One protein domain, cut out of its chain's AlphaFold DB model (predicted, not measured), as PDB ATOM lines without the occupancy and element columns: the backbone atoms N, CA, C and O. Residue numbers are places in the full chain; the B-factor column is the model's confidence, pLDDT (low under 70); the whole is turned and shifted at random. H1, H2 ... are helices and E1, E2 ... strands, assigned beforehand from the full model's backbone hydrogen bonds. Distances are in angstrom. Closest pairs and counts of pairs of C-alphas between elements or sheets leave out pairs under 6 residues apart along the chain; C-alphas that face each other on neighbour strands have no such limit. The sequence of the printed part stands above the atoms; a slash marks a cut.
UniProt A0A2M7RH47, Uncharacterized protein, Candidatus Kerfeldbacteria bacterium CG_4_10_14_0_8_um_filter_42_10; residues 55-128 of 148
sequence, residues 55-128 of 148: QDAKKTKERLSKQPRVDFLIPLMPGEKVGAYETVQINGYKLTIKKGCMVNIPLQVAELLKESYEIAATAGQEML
ATOM      1  N   GLN A  55      22.168  18.746 -15.108       92.19
ATOM      2  CA  GLN A  55      22.061  17.344 -14.696       92.19
ATOM      3  C   GLN A  55      22.819  16.421 -15.652       92.19
ATOM      4  O   GLN A  55      23.553  15.538 -15.200       92.19
ATOM      5  N   ASP A  56      22.703  16.653 -16.956       91.38
ATOM      6  CA  ASP A  56      23.392  15.847 -17.963       91.38
ATOM      7  C   ASP A  56      24.911  16.029 -17.901       91.38
ATOM      8  O   ASP A  56      25.661  15.046 -17.978       91.38
ATOM      9  N   ALA A  57      25.377  17.251 -17.632       92.62
ATOM     10  CA  ALA A  57      26.790  17.518 -17.384       92.62
ATOM     11  C   ALA A  57      27.310  16.761 -16.146       92.62
ATOM     12  O   ALA A  57      28.407  16.196 -16.183       92.62
ATOM     13  N   LYS A  58      26.523  16.691 -15.058       93.69
ATOM     14  CA  LYS A  58      26.884  15.934 -13.841       93.69
ATOM     15  C   LYS A  58      26.967  14.432 -14.110       93.69
ATOM     16  O   LYS A  58      27.995  13.826 -13.810       93.69
ATOM     17  N   LYS A  59      25.944  13.850 -14.745       95.19
ATOM     18  CA  LYS A  59      25.933  12.427 -15.134       95.19
ATOM     19  C   LYS A  59      27.124  12.089 -16.030       95.19
ATOM     20  O   LYS A  59      27.785  11.069 -15.843       95.19
ATOM     21  N   THR A  60      27.434  12.971 -16.978       94.50
ATOM     22  CA  THR A  60      28.573  12.799 -17.886       94.50
ATOM     23  C   THR A  60      29.895  12.851 -17.129       94.50
ATOM     24  O   THR A  60      30.733  11.973 -17.323       94.50
ATOM     25  N   LYS A  61      30.070  13.806 -16.208       94.31
ATOM     26  CA  LYS A  61      31.260  13.890 -15.350       94.31
ATOM     27  C   LYS A  61      31.466  12.615 -14.525       94.31
ATOM     28  O   LYS A  61      32.583  12.107 -14.469       94.31
ATOM     29  N   GLU A  62      30.407  12.086 -13.912       96.00
ATOM     30  CA  GLU A  62      30.463  10.837 -13.134       96.00
ATOM     31  C   GLU A  62      30.755   9.608 -13.999       96.00
ATOM     32  O   GLU A  62      31.436   8.680 -13.564       96.00
ATOM     33  N   ARG A  63      30.250   9.584 -15.234       96.12
ATOM     34  CA  ARG A  63      30.559   8.516 -16.186       96.12
ATOM     35  C   ARG A  63      32.027   8.563 -16.604       96.12
ATOM     36  O   ARG A  63      32.699   7.537 -16.567       96.12
ATOM     37  N   LEU A  64      32.530   9.747 -16.956       94.50
ATOM     38  CA  LEU A  64      33.919   9.949 -17.378       94.50
ATOM     39  C   LEU A  64      34.921   9.677 -16.248       94.50
ATOM     40  O   LEU A  64      36.031   9.229 -16.520       94.50
ATOM     41  N   SER A  65      34.555   9.914 -14.983       93.19
ATOM     42  CA  SER A  65      35.444   9.629 -13.850       93.19
ATOM     43  C   SER A  65      35.622   8.136 -13.569       93.19
ATOM     44  O   SER A  65      36.659   7.756 -13.032       93.19
ATOM     45  N   LYS A  66      34.638   7.303 -13.937       96.94
ATOM     46  CA  LYS A  66      34.668   5.839 -13.770       96.94
ATOM     47  C   LYS A  66      35.369   5.106 -14.915       96.94
ATOM     48  O   LYS A  66      35.692   3.932 -14.773       96.94
ATOM     49  N   GLN A  67      35.554   5.765 -16.056       95.56
ATOM     50  CA  GLN A  67      36.187   5.162 -17.224       95.56
ATOM     51  C   GLN A  67      37.692   4.941 -17.014       95.56
ATOM     52  O   GLN A  67      38.324   5.684 -16.255       95.56
ATOM     53  N   PRO A  68      38.289   3.962 -17.721       97.25
ATOM     54  CA  PRO A  68      39.735   3.836 -17.773       97.25
ATOM     55  C   PRO A  68      40.342   5.117 -18.345       97.25
ATOM     56  O   PRO A  68      39.797   5.737 -19.267       97.25
ATOM     57  N   ARG A  69      41.474   5.518 -17.771       97.75
ATOM     58  CA  ARG A  69      42.241   6.662 -18.245       97.75
ATOM     59  C   ARG A  69      43.440   6.190 -19.037       97.75
ATOM     60  O   ARG A  69      44.041   5.171 -18.709       97.75
ATOM     61  N   VAL A  70      43.769   6.952 -20.064       97.62
ATOM     62  CA  VAL A  70      44.883   6.687 -20.965       97.62
ATOM     63  C   VAL A  70      45.781   7.909 -21.020       97.62
ATOM     64  O   VAL A  70      45.311   9.047 -20.926       97.62
ATOM     65  N   ASP A  71      47.076   7.661 -21.165       97.38
ATOM     66  CA  ASP A  71      48.040   8.721 -21.403       97.38
ATOM     67  C   ASP A  71      47.988   9.095 -22.881       97.38
ATOM     68  O   ASP A  71      48.240   8.275 -23.765       97.38
ATOM     69  N   PHE A  72      47.617  10.340 -23.150       96.12
ATOM     70  CA  PHE A  72      47.431  10.857 -24.498       96.12
ATOM     71  C   PHE A  72      48.320  12.086 -24.701       96.12
ATOM     72  O   PHE A  72      48.423  12.936 -23.815       96.12
ATOM     73  N   LEU A  73      48.978  12.179 -25.858       95.75
ATOM     74  CA  LEU A  73      49.775  13.345 -26.238       95.75
ATOM     75  C   LEU A  73      48.974  14.193 -27.222       95.75
ATOM     76  O   LEU A  73      48.716  13.767 -28.344       95.75
ATOM     77  N   ILE A  74      48.616  15.407 -26.810       94.56
ATOM     78  CA  ILE A  74      47.945  16.361 -27.696       94.56
ATOM     79  C   ILE A  74      49.006  17.175 -28.454       94.56
ATOM     80  O   ILE A  74      49.827  17.832 -27.795       94.56
ATOM     81  N   PRO A  75      49.012  17.155 -29.801       92.62
ATOM     82  CA  PRO A  75      49.978  17.905 -30.593       92.62
ATOM     83  C   PRO A  75      49.786  19.419 -30.433       92.62
ATOM     84  O   PRO A  75      48.693  19.910 -30.147       92.62
ATOM     85  N   LEU A  76      50.875  20.161 -30.624       94.81
ATOM     86  CA  LEU A  76      50.861  21.621 -30.688       94.81
ATOM     87  C   LEU A  76      50.623  22.069 -32.127       94.81
ATOM     88  O   LEU A  76      51.205  21.500 -33.053       94.81
ATOM     89  N   MET A  77      49.820  23.113 -32.311       90.50
ATOM     90  CA  MET A  77      49.700  23.763 -33.614       90.50
ATOM     91  C   MET A  77      50.910  24.674 -33.884       90.50
ATOM     92  O   MET A  77      51.558  25.146 -32.942       90.50
ATOM     93  N   PRO A  78      51.231  24.966 -35.160       91.12
ATOM     94  CA  PRO A  78      52.306  25.893 -35.503       91.12
ATOM     95  C   PRO A  78      52.117  27.253 -34.819       91.12
ATOM     96  O   PRO A  78      51.098  27.915 -35.003       91.12
ATOM     97  N   GLY A  79      53.101  27.668 -34.020       93.75
ATOM     98  CA  GLY A  79      53.062  28.923 -33.259       93.75
ATOM     99  C   GLY A  79      52.453  28.825 -31.853       93.75
ATOM    100  O   GLY A  79      52.503  29.810 -31.114       93.75
ATOM    101  N   GLU A  80      51.931  27.667 -31.435       93.69
ATOM    102  CA  GLU A  80      51.484  27.453 -30.054       93.69
ATOM    103  C   GLU A  80      52.658  27.134 -29.112       93.69
ATOM    104  O   GLU A  80      53.620  26.451 -29.469       93.69
ATOM    105  N   LYS A  81      52.571  27.614 -27.866       94.50
ATOM    106  CA  LYS A  81      53.530  27.280 -26.802       94.50
ATOM    107  C   LYS A  81      53.141  25.967 -26.122       94.50
ATOM    108  O   LYS A  81      51.957  25.673 -25.962       94.50
ATOM    109  N   VAL A  82      54.139  25.224 -25.637       93.31
ATOM    110  CA  VAL A  82      53.922  24.064 -24.755       93.31
ATOM    111  C   VAL A  82      53.068  24.493 -23.558       93.31
ATOM    112  O   VAL A  82      53.335  25.523 -22.937       93.31
ATOM    113  N   GLY A  83      52.029  23.719 -23.239       92.50
ATOM    114  CA  GLY A  83      51.079  24.054 -22.179       92.50
ATOM    115  C   GLY A  83      49.912  24.948 -22.611       92.50
ATOM    116  O   GLY A  83      49.127  25.340 -21.749       92.50
ATOM    117  N   ALA A  84      49.762  25.242 -23.911       95.06
ATOM    118  CA  ALA A  84      48.509  25.758 -24.466       95.06
ATOM    119  C   ALA A  84      47.329  24.839 -24.097       95.06
ATOM    120  O   ALA A  84      47.526  23.667 -23.785       95.06
ATOM    121  N   TYR A  85      46.103  25.358 -24.113       95.25
ATOM    122  CA  TYR A  85      44.927  24.595 -23.702       95.25
ATOM    123  C   TYR A  85      44.042  24.241 -24.894       95.25
ATOM    124  O   TYR A  85      43.778  25.085 -25.742       95.25
ATOM    125  N   GLU A  86      43.554  23.005 -24.915       94.50
ATOM    126  CA  GLU A  86      42.482  22.532 -25.791       94.50
ATOM    127  C   GLU A  86      41.230  22.298 -24.942       94.50
ATOM    128  O   GLU A  86      41.325  21.782 -23.821       94.50
ATOM    129  N   THR A  87      40.053  22.682 -25.438       95.25
ATOM    130  CA  THR A  87      38.798  22.492 -24.699       95.25
ATOM    131  C   THR A  87      37.888  21.519 -25.418       95.25
ATOM    132  O   THR A  87      37.449  21.797 -26.528       95.25
ATOM    133  N   VAL A  88      37.534  20.430 -24.741       94.56
ATOM    134  CA  VAL A  88      36.577  19.437 -25.235       94.56
ATOM    135  C   VAL A  88      35.272  19.585 -24.462       94.56
ATOM    136  O   VAL A  88      35.285  19.697 -23.233       94.56
ATOM    137  N   GLN A  89      34.140  19.593 -25.166       94.81
ATOM    138  CA  GLN A  89      32.814  19.680 -24.560       94.81
ATOM    139  C   GLN A  89      31.963  18.471 -24.948       94.81
ATOM    140  O   GLN A  89      31.751  18.210 -26.126       94.81
ATOM    141  N   ILE A  90      31.454  17.748 -23.947       93.50
ATOM    142  CA  ILE A  90      30.608  16.560 -24.127       93.50
ATOM    143  C   ILE A  90      29.378  16.721 -23.235       93.50
ATOM    144  O   ILE A  90      29.518  16.802 -22.017       93.50
ATOM    145  N   ASN A  91      28.177  16.766 -23.823       90.88
ATOM    146  CA  ASN A  91      26.898  16.867 -23.096       90.88
ATOM    147  C   ASN A  91      26.887  17.970 -22.014       90.88
ATOM    148  O   ASN A  91      26.536  17.731 -20.861       90.88
ATOM    149  N   GLY A  92      27.369  19.168 -22.360       89.88
ATOM    150  CA  GLY A  92      27.446  20.303 -21.430       89.88
ATOM    151  C   GLY A  92      28.604  20.249 -20.423       89.88
ATOM    152  O   GLY A  92      28.882  21.252 -19.767       89.88
ATOM    153  N   TYR A  93      29.335  19.136 -20.323       93.12
ATOM    154  CA  TYR A  93      30.556  19.055 -19.526       93.12
ATOM    155  C   TYR A  93      31.766  19.526 -20.343       93.12
ATOM    156  O   TYR A  93      32.071  18.958 -21.390       93.12
ATOM    157  N   LYS A  94      32.460  20.557 -19.851       94.06
ATOM    158  CA  LYS A  94      33.668  21.120 -20.468       94.06
ATOM    159  C   LYS A  94      34.919  20.630 -19.739       94.06
ATOM    160  O   LYS A  94      35.030  20.786 -18.523       94.06
ATOM    161  N   LEU A  95      35.872  20.093 -20.495       94.44
ATOM    162  CA  LEU A  95      37.179  19.661 -20.014       94.44
ATOM    163  C   LEU A  95      38.278  20.462 -20.719       94.44
ATOM    164  O   LEU A  95      38.312  20.531 -21.945       94.44
ATOM    165  N   THR A  96      39.176  21.058 -19.937       96.06
ATOM    166  CA  THR A  96      40.315  21.836 -20.441       96.06
ATOM    167  C   THR A  96      41.592  21.021 -20.273       96.06
ATOM    168  O   THR A  96      41.933  20.634 -19.152       96.06
ATOM    169  N   ILE A  97      42.300  20.758 -21.369       95.81
ATOM    170  CA  ILE A  97      43.443  19.842 -21.423       95.81
ATOM    171  C   ILE A  97      44.681  20.596 -21.912       95.81
ATOM    172  O   ILE A  97      44.583  21.443 -22.793       95.81
ATOM    173  N   LYS A  98      45.854  20.313 -21.336       95.75
ATOM    174  CA  LYS A  98      47.123  20.926 -21.758       95.75
ATOM    175  C   LYS A  98      47.687  20.221 -22.993       95.75
ATOM    176  O   LYS A  98      47.813  19.000 -22.996       95.75
ATOM    177  N   LYS A  99      48.079  20.999 -23.999       96.31
ATOM    178  CA  LYS A  99      48.778  20.566 -25.210       96.31
ATOM    179  C   LYS A  99      50.282  20.456 -24.981       96.31
ATOM    180  O   LYS A  99      50.850  21.172 -24.150       96.31
ATOM    181  N   GLY A 100      50.937  19.594 -25.754       94.31
ATOM    182  CA  GLY A 100      52.390  19.412 -25.716       94.31
ATOM    183  C   GLY A 100      52.915  18.676 -24.478       94.31
ATOM    184  O   GLY A 100      54.124  18.627 -24.277       94.31
ATOM    185  N   CYS A 101      52.031  18.100 -23.660       94.00
ATOM    186  CA  CYS A 101      52.377  17.270 -22.508       94.00
ATOM    187  C   CYS A 101      51.614  15.941 -22.592       94.00
ATOM    188  O   CYS A 101      50.499  15.909 -23.116       94.00
ATOM    189  N   MET A 102      52.174  14.864 -22.034       95.00
ATOM    190  CA  MET A 102      51.385  13.657 -21.775       95.00
ATOM    191  C   MET A 102      50.380  13.951 -20.664       95.00
ATOM    192  O   MET A 102      50.748  14.384 -19.569       95.00
ATOM    193  N   VAL A 103      49.106  13.745 -20.973       95.44
ATOM    194  CA  VAL A 103      47.987  14.002 -20.069       95.44
ATOM    195  C   VAL A 103      47.177  12.729 -19.897       95.44
ATOM    196  O   VAL A 103      46.890  12.021 -20.858       95.44
ATOM    197  N   ASN A 104      46.790  12.456 -18.657       96.69
ATOM    198  CA  ASN A 104      45.988  11.294 -18.316       96.69
ATOM    199  C   ASN A 104      44.498  11.657 -18.425       96.69
ATOM    200  O   ASN A 104      43.960  12.370 -17.570       96.69
ATOM    201  N   ILE A 105      43.847  11.218 -19.504       96.31
ATOM    202  CA  ILE A 105      42.463  11.586 -19.855       96.31
ATOM    203  C   ILE A 105      41.563  10.345 -19.969       96.31
ATOM    204  O   ILE A 105      42.069   9.249 -20.203       96.31
ATOM    205  N   PRO A 106      40.231  10.466 -19.799       97.44
ATOM    206  CA  PRO A 106      39.314   9.340 -19.994       97.44
ATOM    207  C   PRO A 106      39.363   8.807 -21.431       97.44
ATOM    208  O   PRO A 106      39.426   9.602 -22.371       97.44
ATOM    209  N   LEU A 107      39.261   7.484 -21.603       96.56
ATOM    210  CA  LEU A 107      39.324   6.820 -22.914       96.56
ATOM    211  C   LEU A 107      38.367   7.438 -23.943       96.56
ATOM    212  O   LEU A 107      38.784   7.753 -25.052       96.56
ATOM    213  N   GLN A 108      37.121   7.708 -23.549       96.00
ATOM    214  CA  GLN A 108      36.124   8.296 -24.446       96.00
ATOM    215  C   GLN A 108      36.538   9.684 -24.969       96.00
ATOM    216  O   GLN A 108      36.215  10.052 -26.095       96.00
ATOM    217  N   VAL A 109      37.252  10.473 -24.159       96.12
ATOM    218  CA  VAL A 109      37.768  11.786 -24.581       96.12
ATOM    219  C   VAL A 109      38.956  11.609 -25.527       96.12
ATOM    220  O   VAL A 109      39.079  12.357 -26.493       96.12
ATOM    221  N   ALA A 110      39.812  10.618 -25.268       96.56
ATOM    222  CA  ALA A 110      40.946  10.303 -26.131       96.56
ATOM    223  C   ALA A 110      40.500   9.841 -27.526       96.56
ATOM    224  O   ALA A 110      41.066  10.290 -28.519       96.56
ATOM    225  N   GLU A 111      39.469   8.997 -27.610       96.12
ATOM    226  CA  GLU A 111      38.884   8.543 -28.879       96.12
ATOM    227  C   GLU A 111      38.322   9.711 -29.697       96.12
ATOM    228  O   GLU A 111      38.638   9.838 -30.877       96.12
ATOM    229  N   LEU A 112      37.581  10.616 -29.050       95.44
ATOM    230  CA  LEU A 112      37.031  11.808 -29.701       95.44
ATOM    231  C   LEU A 112      38.137  12.727 -30.237       95.44
ATOM    232  O   LEU A 112      38.060  13.210 -31.367       95.44
ATOM    233  N   LEU A 113      39.184  12.966 -29.442       95.25
ATOM    234  CA  LEU A 113      40.328  13.768 -29.883       95.25
ATOM    235  C   LEU A 113      41.063  13.103 -31.047       95.25
ATOM    236  O   LEU A 113      41.412  13.782 -32.010       95.25
ATOM    237  N   LYS A 114      41.280  11.786 -30.974       95.56
ATOM    238  CA  LYS A 114      41.911  11.011 -32.044       95.56
ATOM    239  C   LYS A 114      41.150  11.178 -33.360       95.56
ATOM    240  O   LYS A 114      41.763  11.560 -34.351       95.56
ATOM    241  N   GLU A 115      39.835  10.974 -33.348       95.50
ATOM    242  CA  GLU A 115      38.982  11.129 -34.532       95.50
ATOM    243  C   GLU A 115      39.056  12.557 -35.097       95.50
ATOM    244  O   GLU A 115      39.267  12.751 -36.294       95.50
ATOM    245  N   SER A 116      38.991  13.576 -34.231       93.69
ATOM    246  CA  SER A 116      39.114  14.974 -34.658       93.69
ATOM    247  C   SER A 116      40.451  15.268 -35.344       93.69
ATOM    248  O   SER A 116      40.483  16.017 -36.325       93.69
ATOM    249  N   TYR A 117      41.558  14.718 -34.839       93.00
ATOM    250  CA  TYR A 117      42.876  14.913 -35.444       93.00
ATOM    251  C   TYR A 117      43.048  14.116 -36.738       93.00
ATOM    252  O   TYR A 117      43.667  14.626 -37.670       93.00
ATOM    253  N   GLU A 118      42.484  12.912 -36.832       93.69
ATOM    254  CA  GLU A 118      42.485  12.115 -38.065       93.69
ATOM    255  C   GLU A 118      41.728  12.829 -39.192       93.69
ATOM    256  O   GLU A 118      42.242  12.935 -40.312       93.69
ATOM    257  N   ILE A 119      40.563  13.408 -38.887       93.38
ATOM    258  CA  ILE A 119      39.790  14.211 -39.843       93.38
ATOM    259  C   ILE A 119      40.597  15.438 -40.287       93.38
ATOM    260  O   ILE A 119      40.718  15.697 -41.484       93.38
ATOM    261  N   ALA A 120      41.193  16.173 -39.342       89.62
ATOM    262  CA  ALA A 120      41.991  17.359 -39.656       89.62
ATOM    263  C   ALA A 120      43.231  17.027 -40.506       89.62
ATOM    264  O   ALA A 120      43.560  17.764 -41.438       89.62
ATOM    265  N   ALA A 121      43.900  15.909 -40.216       88.06
ATOM    266  CA  ALA A 121      45.047  15.437 -40.984       88.06
ATOM    267  C   ALA A 121      44.649  15.051 -42.417       88.06
ATOM    268  O   ALA A 121      45.333  15.444 -43.362       88.06
ATOM    269  N   THR A 122      43.529  14.344 -42.581       90.31
ATOM    270  CA  THR A 122      43.016  13.924 -43.895       90.31
ATOM    271  C   THR A 122      42.613  15.132 -44.743       90.31
ATOM    272  O   THR A 122      43.060  15.269 -45.880       90.31
ATOM    273  N   ALA A 123      41.866  16.077 -44.163       88.75
ATOM    274  CA  ALA A 123      41.476  17.309 -44.850       88.75
ATOM    275  C   ALA A 123      42.693  18.155 -45.273       88.75
ATOM    276  O   ALA A 123      42.709  18.747 -46.353       88.75
ATOM    277  N   GLY A 124      43.741  18.196 -44.441       82.69
ATOM    278  CA  GLY A 124      44.985  18.891 -44.764       82.69
ATOM    279  C   GLY A 124      45.755  18.266 -45.931       82.69
ATOM    280  O   GLY A 124      46.384  18.997 -46.695       82.69
ATOM    281  N   GLN A 125      45.692  16.939 -46.095       79.56
ATOM    282  CA  GLN A 125      46.328  16.235 -47.215       79.56
ATOM    283  C   GLN A 125      45.643  16.548 -48.549       79.56
ATOM    284  O   GLN A 125      46.333  16.809 -49.532       79.56
ATOM    285  N   GLU A 126      44.309  16.591 -48.580       75.12
ATOM    286  CA  GLU A 126      43.547  16.944 -49.789       75.12
ATOM    287  C   GLU A 126      43.769  18.403 -50.224       75.12
ATOM    288  O   GLU A 126      43.708  18.724 -51.408       75.12
ATOM    289  N   MET A 127      44.079  19.292 -49.275       70.94
ATOM    290  CA  MET A 127      44.382  20.702 -49.537       70.94
ATOM    291  C   MET A 127      45.855  20.983 -49.862       70.94
ATOM    292  O   MET A 127      46.231  22.156 -49.986       70.94
ATOM    293  N   LEU A 128      46.700  19.962 -50.050       65.69
ATOM    294  CA  LEU A 128      48.003  20.123 -50.705       65.69
ATOM    295  C   LEU A 128      47.783  20.398 -52.201       65.69
ATOM    296  O   LEU A 128      48.123  19.596 -53.062       65.69
TER     297      LEU A 128
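AT A GLANCE: This is residues 55 to 128 of the 148 residues of an uncharacterized protein of Candidatus Kerfeldbacteria bacterium CG_4_10_14_0_8_um_filter_42_10 (UniProt A0A2M7RH47). Two small antiparallel two-strand sheets, E1 with E4 and the hairpin of E2 and E3, make the body; H1 caps the end where E2 and E4 finish and E3 starts, and the first turns of H2 pack on E1 and E2. The later part of H2 and the last two residues, 118 to 128 together, stick out as an arm, while the long link from E1 to E2 loops at the end away from H1. The printed part has 74 residues, with two named helices and four named strands in the order H1, E1, E2, E3, E4, H2, and its class is mixed, helices and strands. The whole is only just loose, close to compact, with a radius of gyration of the C-alphas of 13.7 A, and elongated, spanning 44 by 25 by 20 A.

IN THESE COORDINATES: H1, residues 55 to 66, begins at C-alpha 55 (22.061, 17.344, -14.696) and is 17.1 A long. E1 holds residues 69 to 73. E2, residues 85 to 90, measures 16.4 A, and E3, residues 93 to 98, measures 16.8 A; C-alpha 93 lies at (30.556, 19.055, -19.526). E4 holds residues 102 to 106. H2, residues 107 to 126, is 29.0 A long and ends at C-alpha 126 (43.547, 16.944, -49.789).

HOW THE PARTS SIT: H1 comes nearest to E3, where the closest C-alphas, those of Ala 57 and Tyr 93, are 4.6 A apart. The closest C-alphas of H1 and E4, those of Leu 64 and Pro 106, are 6.0 A apart. E1 and E4 are antiparallel neighbours at 142 degrees, with N 70 and O 105 within hydrogen-bond range at 2.9 A. E2 and E3 form a hairpin, antiparallel at 156 degrees, with N 86 and O 97 at 2.8 A and N 93 and O 90 at 2.9 A, both within hydrogen-bond range. Between the sheets, the closest C-alphas of E3 and E4, those of Ile 97 and Val 103, are 7.5 A apart; E1 and E3 are apart. The closest C-alphas of E1 and H2, those of Arg 69 and Leu 107, are 5.5 A apart, and those of E2 and H2, Val 88 and Val 109, are 7.8 A apart. H1 and H2 are close but not clearly touching, about perpendicular at 84 degrees, with the C-alphas of Leu 64 and Gln 108 closest at 7.6 A. In H2 every O i to N i+4 pair is within hydrogen-bond range; in H1, 7 of 8 are.

THE WHOLE: The two C-alphas farthest apart, those of Gln 55 and Leu 128, are 44.5 A apart. Without residues 118 to 128, which stand free, the body spans 38 by 21 by 19 A. The printed part has no cut. The link from E1 to E2, with 11 residues, is long, and the other links are tight. The mean pLDDT of the printed part is 93.0, and residue 128 alone is under 70.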